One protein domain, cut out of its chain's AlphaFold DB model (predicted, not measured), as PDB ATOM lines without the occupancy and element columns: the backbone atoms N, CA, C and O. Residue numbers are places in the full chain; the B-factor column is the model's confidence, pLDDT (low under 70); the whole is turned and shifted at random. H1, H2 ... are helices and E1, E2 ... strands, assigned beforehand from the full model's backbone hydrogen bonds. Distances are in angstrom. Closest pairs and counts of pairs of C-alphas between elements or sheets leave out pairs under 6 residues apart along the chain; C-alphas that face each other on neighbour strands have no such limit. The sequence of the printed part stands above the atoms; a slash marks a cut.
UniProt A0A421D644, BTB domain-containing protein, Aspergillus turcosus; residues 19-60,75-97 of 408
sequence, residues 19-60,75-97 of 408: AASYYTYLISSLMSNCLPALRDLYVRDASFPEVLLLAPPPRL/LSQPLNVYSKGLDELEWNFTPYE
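Overview. This is residues 19 to 60 and 75 to 97 of the 408 residues of the protein "BTB domain-containing protein" of Aspergillus turcosus (UniProt A0A421D644). A small three-stranded sheet forms a wall with one short helix, H2, packed over one of its faces and no named helix over the other; the longer helix H1 is close to H2 at a steep tilt but is not on the sheet. The printed part has 65 residues, with two named helices and three named strands in the order H1 E1 H2 E2 E3. The sheet is mixed, in the order E1 E2 E3, with E1 parallel and E3 antiparallel to E2, and the class is mixed, helices and strands. The whole is compact, with a radius of gyration of the C-alphas of 11.6 A, and only just elongated, spanning 36 by 23 by 17 A.

Arrangement. H1, residues 19 to 31, is close to but not clearly touching H2, residues 48 to 54; the closest C-alphas, those of Ile 27 and Leu 52, are 6.1 A apart. The two helices stand at a steep tilt of 52 degrees and run the same way. E1, residues 40 to 43, is an edge strand and the parallel neighbour of the inner strand E2, residues 79 to 83, at 25 degrees, with N 41 and O 80 2.8 A apart, within hydrogen-bond range. E2 and the other edge strand E3, residues 92 to 96, form an antiparallel hairpin at 157 degrees, with N 81 and O 94 2.9 A apart, within hydrogen-bond range. H2 is on the sheet at a height of 9.0 A, and the closest C-alphas of H2 and E2 are those of Phe 48 and Ser 83, 6.9 A apart. H2 lies over E2, but only just, with 3 of its 7 C-alphas falling on that strand; it runs along the strands, at 2 degrees to E2 on the local plane. H1 is not on the sheet and is apart from E2 and E3. In H1 and H2 every O i to N i+4 pair is within hydrogen-bond range.

Along the chain. H1 begins at C-alpha 19, (191.790, 152.103, 193.969), and is 18.4 A from first to last C-alpha. E1, from Asp 40 to Val 43, is 10.1 A long, and H2, from Phe 48 to Leu 54, is 9.9 A long. E2 begins at C-alpha 79, (189.208, 170.220, 182.890), and is 12.5 A long. E3 is 13.2 A long and ends at C-alpha 96, (188.792, 168.033, 178.402).

Size, cuts and confidence. The two C-alphas farthest apart are those of Leu 60 and Leu 89, 37.3 A. Residues 61 to 74 are not printed, and C-alphas 60 and 75 are 17.7 A apart across this cut, in the link from H2 to E2. Of the links that are printed whole, E1 to H2 is tight, H1 to E1 and E2 to E3 are short, and none is long. The mean pLDDT of the printed part is 77.2, and it is under 70 at residues 19 to 20, 55 to 60, 86 to 87 and 89.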
ATOM      1  N   ALA A  19     191.496 150.970 194.856       63.06
ATOM      2  CA  ALA A  19     191.790 152.103 193.969       63.06
ATOM      3  C   ALA A  19     190.877 152.180 192.734       63.06
ATOM      4  O   ALA A  19     190.406 153.264 192.391       63.06
ATOM      5  N   ALA A  20     190.546 151.043 192.113       66.69
ATOM      6  CA  ALA A  20     189.677 151.022 190.935       66.69
ATOM      7  C   ALA A  20     188.259 151.531 191.263       66.69
ATOM      8  O   ALA A  20     187.643 152.253 190.473       66.69
ATOM      9  N   SER A  21     187.754 151.221 192.463       70.44
ATOM     10  CA  SER A  21     186.452 151.715 192.930       70.44
ATOM     11  C   SER A  21     186.458 153.230 193.186       70.44
ATOM     12  O   SER A  21     185.478 153.906 192.869       70.44
ATOM     13  N   TYR A  22     187.581 153.789 193.653       78.19
ATOM     14  CA  TYR A  22     187.739 155.233 193.852       78.19
ATOM     15  C   TYR A  22     187.793 156.005 192.532       78.19
ATOM     16  O   TYR A  22     187.118 157.027 192.414       78.19
ATOM     17  N   TYR A  23     188.525 155.520 191.524       82.69
ATOM     18  CA  TYR A  23     188.543 156.168 190.207       82.69
ATOM     19  C   TYR A  23     187.190 156.075 189.506       82.69
ATOM     20  O   TYR A  23     186.734 157.059 188.931       82.69
ATOM     21  N   THR A  24     186.480 154.956 189.657       79.94
ATOM     22  CA  THR A  24     185.101 154.820 189.162       79.94
ATOM     23  C   THR A  24     184.156 155.827 189.833       79.94
ATOM     24  O   THR A  24     183.326 156.458 189.171       79.94
ATOM     25  N   TYR A  25     184.296 156.024 191.148       80.62
ATOM     26  CA  TYR A  25     183.523 157.015 191.898       80.62
ATOM     27  C   TYR A  25     183.872 158.455 191.494       80.62
ATOM     28  O   TYR A  25     182.979 159.293 191.343       80.62
ATOM     29  N   LEU A  26     185.155 158.739 191.271       84.00
ATOM     30  CA  LEU A  26     185.637 160.033 190.796       84.00
ATOM     31  C   LEU A  26     185.078 160.354 189.406       84.00
ATOM     32  O   LEU A  26     184.521 161.431 189.216       84.00
ATOM     33  N   ILE A  27     185.144 159.405 188.470       82.75
ATOM     34  CA  ILE A  27     184.553 159.525 187.130       82.75
ATOM     35  C   ILE A  27     183.054 159.802 187.234       82.75
ATOM     36  O   ILE A  27     182.556 160.745 186.624       82.75
ATOM     37  N   SER A  28     182.339 159.042 188.067       79.56
ATOM     38  CA  SER A  28     180.902 159.251 188.282       79.56
ATOM     39  C   SER A  28     180.602 160.648 188.835       79.56
ATOM     40  O   SER A  28     179.659 161.285 188.380       79.56
ATOM     41  N   SER A  29     181.431 161.145 189.758       81.19
ATOM     42  CA  SER A  29     181.299 162.476 190.373       81.19
ATOM     43  C   SER A  29     181.601 163.622 189.398       81.19
ATOM     44  O   SER A  29     180.969 164.679 189.462       81.19
ATOM     45  N   LEU A  30     182.560 163.421 188.488       81.44
ATOM     46  CA  LEU A  30     182.868 164.356 187.403       81.44
ATOM     47  C   LEU A  30     181.714 164.410 186.395       81.44
ATOM     48  O   LEU A  30     181.263 165.497 186.040       81.44
ATOM     49  N   MET A  31     181.182 163.247 186.010       76.12
ATOM     50  CA  MET A  31     180.067 163.116 185.063       76.12
ATOM     51  C   MET A  31     178.697 163.498 185.639       76.12
ATOM     52  O   MET A  31     177.716 163.586 184.901       76.12
ATOM     53  N   SER A  32     178.596 163.687 186.955       75.12
ATOM     54  CA  SER A  32     177.411 164.237 187.618       75.12
ATOM     55  C   SER A  32     177.565 165.722 187.963       75.12
ATOM     56  O   SER A  32     176.725 166.267 188.679       75.12
ATOM     57  N   ASN A  33     178.629 166.380 187.478       75.44
ATOM     58  CA  ASN A  33     178.963 167.780 187.751       75.44
ATOM     59  C   ASN A  33     179.006 168.114 189.262       75.44
ATOM     60  O   ASN A  33     178.661 169.219 189.681       75.44
ATOM     61  N   CYS A  34     179.433 167.161 190.103       76.31
ATOM     62  CA  CYS A  34     179.560 167.361 191.552       76.31
ATOM     63  C   CYS A  34     180.820 168.152 191.943       76.31
ATOM     64  O   CYS A  34     180.955 168.563 193.094       76.31
ATOM     65  N   LEU A  35     181.725 168.389 190.990       79.62
ATOM     66  CA  LEU A  35     182.976 169.131 191.171       79.62
ATOM     67  C   LEU A  35     183.073 170.327 190.196       79.62
ATOM     68  O   LEU A  35     184.040 170.426 189.443       79.62
ATOM     69  N   PRO A  36     182.110 171.270 190.196       77.06
ATOM     70  CA  PRO A  36     181.997 172.310 189.165       77.06
ATOM     71  C   PRO A  36     183.112 173.366 189.206       77.06
ATOM     72  O   PRO A  36     183.257 174.137 188.266       77.06
ATOM     73  N   ALA A  37     183.886 173.434 190.295       80.94
ATOM     74  CA  ALA A  37     185.019 174.349 190.439       80.94
ATOM     75  C   ALA A  37     186.372 173.703 190.082       80.94
ATOM     76  O   ALA A  37     187.385 174.403 190.053       80.94
ATOM     77  N   LEU A  38     186.408 172.391 189.814       83.00
ATOM     78  CA  LEU A  38     187.640 171.663 189.526       83.00
ATOM     79  C   LEU A  38     188.156 172.004 188.123       83.00
ATOM     80  O   LEU A  38     187.409 171.908 187.153       83.00
ATOM     81  N   ARG A  39     189.427 172.408 188.038       82.88
ATOM     82  CA  ARG A  39     190.097 172.788 186.781       82.88
ATOM     83  C   ARG A  39     191.278 171.901 186.440       82.88
ATOM     84  O   ARG A  39     191.473 171.611 185.272       82.88
ATOM     85  N   ASP A  40     192.022 171.464 187.448       85.69
ATOM     86  CA  ASP A  40     193.198 170.620 187.280       85.69
ATOM     87  C   ASP A  40     193.029 169.361 188.130       85.69
ATOM     88  O   ASP A  40     192.738 169.446 189.328       85.69
ATOM     89  N   LEU A  41     193.196 168.200 187.506       85.56
ATOM     90  CA  LEU A  41     193.077 166.889 188.129       85.56
ATOM     91  C   LEU A  41     194.367 166.100 187.908       85.56
ATOM     92  O   LEU A  41     194.786 165.931 186.771       85.56
ATOM     93  N   TYR A  42     194.958 165.581 188.982       85.19
ATOM     94  CA  TYR A  42     196.162 164.748 188.936       85.19
ATOM     95  C   TYR A  42     195.809 163.317 189.354       85.19
ATOM     96  O   TYR A  42     195.283 163.109 190.449       85.19
ATOM     97  N   VAL A  43     196.077 162.336 188.489       84.12
ATOM     98  CA  VAL A  43     195.681 160.930 188.660       84.12
ATOM     99  C   VAL A  43     196.866 159.993 188.426       84.12
ATOM    100  O   VAL A  43     197.530 160.067 187.399       84.12
ATOM    101  N   ARG A  44     197.110 159.060 189.350       81.94
ATOM    102  CA  ARG A  44     198.178 158.047 189.239       81.94
ATOM    103  C   ARG A  44     197.744 156.789 188.469       81.94
ATOM    104  O   ARG A  44     198.071 155.673 188.860       81.94
ATOM    105  N   ASP A  45     196.953 156.982 187.421       80.06
ATOM    106  CA  ASP A  45     196.469 155.930 186.530       80.06
ATOM    107  C   ASP A  45     196.560 156.446 185.091       80.06
ATOM    108  O   ASP A  45     195.891 157.419 184.735       80.06
ATOM    109  N   ALA A  46     197.415 155.810 184.288       82.25
ATOM    110  CA  ALA A  46     197.641 156.167 182.889       82.25
ATOM    111  C   ALA A  46     196.396 155.939 182.015       82.25
ATOM    112  O   ALA A  46     196.201 156.637 181.025       82.25
ATOM    113  N   SER A  47     195.516 155.006 182.397       82.44
ATOM    114  CA  SER A  47     194.299 154.682 181.643       82.44
ATOM    115  C   SER A  47     193.119 155.608 181.961       82.44
ATOM    116  O   SER A  47     192.117 155.617 181.242       82.44
ATOM    117  N   PHE A  48     193.223 156.427 183.012       84.94
ATOM    118  CA  PHE A  48     192.120 157.255 183.502       84.94
ATOM    119  C   PHE A  48     191.500 158.186 182.443       84.94
ATOM    120  O   PHE A  48     190.267 158.245 182.384       84.94
ATOM    121  N   PRO A  49     192.271 158.891 181.587       83.50
ATOM    122  CA  PRO A  49     191.683 159.731 180.546       83.50
ATOM    123  C   PRO A  49     190.822 158.927 179.553       83.50
ATOM    124  O   PRO A  49     189.690 159.304 179.229       83.50
ATOM    125  N   GLU A  50     191.297 157.764 179.113       79.62
ATOM    126  CA  GLU A  50     190.546 156.911 178.186       79.62
ATOM    127  C   GLU A  50     189.243 156.408 178.818       79.62
ATOM    128  O   GLU A  50     188.179 156.459 178.194       79.62
ATOM    129  N   VAL A  51     189.297 156.004 180.092       80.50
ATOM    130  CA  VAL A  51     188.113 155.565 180.839       80.50
ATOM    131  C   VAL A  51     187.136 156.723 181.053       80.50
ATOM    132  O   VAL A  51     185.932 156.517 180.936       80.50
ATOM    133  N   LEU A  52     187.615 157.949 181.296       81.62
ATOM    134  CA  LEU A  52     186.764 159.136 181.422       81.62
ATOM    135  C   LEU A  52     186.037 159.464 180.105       81.62
ATOM    136  O   LEU A  52     184.875 159.857 180.143       81.62
ATOM    137  N   LEU A  53     186.678 159.269 178.947       77.12
ATOM    138  CA  LEU A  53     186.048 159.472 177.631       77.12
ATOM    139  C   LEU A  53     184.991 158.411 177.311       77.12
ATOM    140  O   LEU A  53     183.979 158.712 176.680       77.12
ATOM    141  N   LEU A  54     185.243 157.170 177.727       72.06
ATOM    142  CA  LEU A  54     184.393 156.013 177.445       72.06
ATOM    143  C   LEU A  54     183.335 155.762 178.531       72.06
ATOM    144  O   LEU A  54     182.512 154.854 178.384       72.06
ATOM    145  N   ALA A  55     183.348 156.537 179.619       64.69
ATOM    146  CA  ALA A  55     182.479 156.316 180.763       64.69
ATOM    147  C   ALA A  55     180.996 156.487 180.384       64.69
ATOM    148  O   ALA A  55     180.599 157.532 179.856       64.69
ATOM    149  N   PRO A  56     180.137 155.494 180.679       55.75
ATOM    150  CA  PRO A  56     178.704 155.639 180.479       55.75
ATOM    151  C   PRO A  56     178.142 156.719 181.421       55.75
ATOM    152  O   PRO A  56     178.670 156.913 182.520       55.75
ATOM    153  N   PRO A  57     177.049 157.410 181.045       55.22
ATOM    154  CA  PRO A  57     176.434 158.418 181.903       55.22
ATOM    155  C   PRO A  57     176.053 157.819 183.273       55.22
ATOM    156  O   PRO A  57     175.538 156.694 183.324       55.22
ATOM    157  N   PRO A  58     176.298 158.545 184.382       54.12
ATOM    158  CA  PRO A  58     176.168 158.003 185.727       54.12
ATOM    159  C   PRO A  58     174.725 157.586 186.034       54.12
ATOM    160  O   PRO A  58     173.758 158.281 185.711       54.12
ATOM    161  N   ARG A  59     174.584 156.423 186.678       55.47
ATOM    162  CA  ARG A  59     173.310 155.862 187.150       55.47
ATOM    163  C   ARG A  59     173.168 156.124 188.653       55.47
ATOM    164  O   ARG A  59     174.159 156.092 189.377       55.47
ATOM    165  N   LEU A  60     171.952 156.402 189.128       49.72
ATOM    166  CA  LEU A  60     171.697 156.659 190.552       49.72
ATOM    167  C   LEU A  60     172.035 155.432 191.418       49.72
ATOM    168  O   LEU A  60     171.711 154.299 191.063       49.72
ATOM    169  N   LEU A  75     180.748 167.963 182.074       70.12
ATOM    170  CA  LEU A  75     181.620 168.978 182.666       70.12
ATOM    171  C   LEU A  75     181.053 170.378 182.366       70.12
ATOM    172  O   LEU A  75     180.595 170.644 181.258       70.12
ATOM    173  N   SER A  76     181.037 171.267 183.358       70.69
ATOM    174  CA  SER A  76     180.509 172.634 183.208       70.69
ATOM    175  C   SER A  76     181.570 173.651 182.769       70.69
ATOM    176  O   SER A  76     181.238 174.758 182.347       70.69
ATOM    177  N   GLN A  77     182.845 173.271 182.847       76.88
ATOM    178  CA  GLN A  77     184.018 174.066 182.491       76.88
ATOM    179  C   GLN A  77     185.137 173.131 181.989       76.88
ATOM    180  O   GLN A  77     185.060 171.927 182.254       76.88
ATOM    181  N   PRO A  78     186.154 173.640 181.268       82.94
ATOM    182  CA  PRO A  78     187.274 172.813 180.830       82.94
ATOM    183  C   PRO A  78     188.055 172.240 182.019       82.94
ATOM    184  O   PRO A  78     188.273 172.930 183.020       82.94
ATOM    185  N   LEU A  79     188.466 170.979 181.888       84.19
ATOM    186  CA  LEU A  79     189.208 170.220 182.890       84.19
ATOM    187  C   LEU A  79     190.537 169.742 182.299       84.19
ATOM    188  O   LEU A  79     190.565 169.034 181.297       84.19
ATOM    189  N   ASN A  80     191.637 170.091 182.950       88.25
ATOM    190  CA  ASN A  80     192.972 169.597 182.650       88.25
ATOM    191  C   ASN A  80     193.228 168.320 183.449       88.25
ATOM    192  O   ASN A  80     193.214 168.351 184.682       88.25
ATOM    193  N   VAL A  81     193.480 167.205 182.768       87.06
ATOM    194  CA  VAL A  81     193.794 165.926 183.410       87.06
ATOM    195  C   VAL A  81     195.275 165.620 183.216       87.06
ATOM    196  O   VAL A  81     195.756 165.511 182.095       87.06
ATOM    197  N   TYR A  82     195.990 165.476 184.324       84.75
ATOM    198  CA  TYR A  82     197.372 165.021 184.388       84.75
ATOM    199  C   TYR A  82     197.353 163.573 184.877       84.75
ATOM    200  O   TYR A  82     196.964 163.307 186.014       84.75
ATOM    201  N   SER A  83     197.736 162.634 184.020       87.12
ATOM    202  CA  SER A  83     197.757 161.198 184.319       87.12
ATOM    203  C   SER A  83     199.185 160.665 184.335       87.12
ATOM    204  O   SER A  83     200.048 161.191 183.634       87.12
ATOM    205  N   LYS A  84     199.465 159.676 185.181       84.75
ATOM    206  CA  LYS A  84     200.806 159.096 185.316       84.75
ATOM    207  C   LYS A  84     200.719 157.649 185.785       84.75
ATOM    208  O   LYS A  84     200.142 157.389 186.840       84.75
ATOM    209  N   GLY A  85     201.289 156.722 185.023       77.19
ATOM    210  CA  GLY A  85     201.443 155.320 185.421       77.19
ATOM    211  C   GLY A  85     202.425 155.137 186.585       77.19
ATOM    212  O   GLY A  85     203.176 156.047 186.934       77.19
ATOM    213  N   LEU A  86     202.434 153.951 187.205       68.25
ATOM    214  CA  LEU A  86     203.381 153.638 188.290       68.25
ATOM    215  C   LEU A  86     204.845 153.677 187.822       68.25
ATOM    216  O   LEU A  86     205.704 154.092 188.599       68.25
ATOM    217  N   ASP A  87     205.087 153.325 186.558       65.56
ATOM    218  CA  ASP A  87     206.422 153.220 185.955       65.56
ATOM    219  C   ASP A  87     206.816 154.458 185.128       65.56
ATOM    220  O   ASP A  87     207.938 154.566 184.637       65.56
ATOM    221  N   GLU A  88     205.905 155.423 184.977       72.81
ATOM    222  CA  GLU A  88     206.159 156.648 184.222       72.81
ATOM    223  C   GLU A  88     206.820 157.693 185.129       72.81
ATOM    224  O   GLU A  88     206.466 157.840 186.296       72.81
ATOM    225  N   LEU A  89     207.794 158.446 184.611       68.94
ATOM    226  CA  LEU A  89     208.478 159.518 185.351       68.94
ATOM    227  C   LEU A  89     207.815 160.887 185.139       68.94
ATOM    228  O   LEU A  89     207.858 161.731 186.039       68.94
ATOM    229  N   GLU A  90     207.121 161.076 184.020       75.50
ATOM    230  CA  GLU A  90     206.503 162.340 183.605       75.50
ATOM    231  C   GLU A  90     204.970 162.291 183.706       75.50
ATOM    232  O   GLU A  90     204.375 161.219 183.761       75.50
ATOM    233  N   TRP A  91     204.327 163.460 183.792       81.81
ATOM    234  CA  TRP A  91     202.865 163.572 183.783       81.81
ATOM    235  C   TRP A  91     202.361 163.744 182.350       81.81
ATOM    236  O   TRP A  91     202.717 164.714 181.683       81.81
ATOM    237  N   ASN A  92     201.469 162.858 181.915       81.38
ATOM    238  CA  ASN A  92     200.765 162.962 180.644       81.38
ATOM    239  C   ASN A  92     199.598 163.947 180.768       81.38
ATOM    240  O   ASN A  92     198.733 163.792 181.633       81.38
ATOM    241  N   PHE A  93     199.565 164.961 179.904       85.12
ATOM    242  CA  PHE A  93     198.537 166.003 179.905       85.12
ATOM    243  C   PHE A  93     197.427 165.702 178.893       85.12
ATOM    244  O   PHE A  93     197.691 165.463 177.716       85.12
ATOM    245  N   THR A  94     196.171 165.767 179.335       84.25
ATOM    246  CA  THR A  94     194.986 165.606 178.486       84.25
ATOM    247  C   THR A  94     193.939 166.675 178.824       84.25
ATOM    248  O   THR A  94     193.390 166.664 179.930       84.25
ATOM    249  N   PRO A  95     193.634 167.609 177.905       85.19
ATOM    250  CA  PRO A  95     192.589 168.605 178.113       85.19
ATOM    251  C   PRO A  95     191.198 168.038 177.785       85.19
ATOM    252  O   PRO A  95     191.011 167.362 176.776       85.19
ATOM    253  N   TYR A  96     190.203 168.361 178.614       81.00
ATOM    254  CA  TYR A  96     188.792 168.033 178.402       81.00
ATOM    255  C   TYR A  96     187.965 169.301 178.270       81.00
ATOM    256  O   TYR A  96     187.934 170.129 179.182       81.00
ATOM    257  N   GLU A  97     187.230 169.422 177.168       78.00
ATOM    258  CA  GLU A  97     186.287 170.515 176.955       78.00
ATOM    259  C   GLU A  97     184.839 170.071 177.213       78.00
ATOM    260  O   GLU A  97     184.453 168.953 176.858       78.00
TER     261      GLU A  97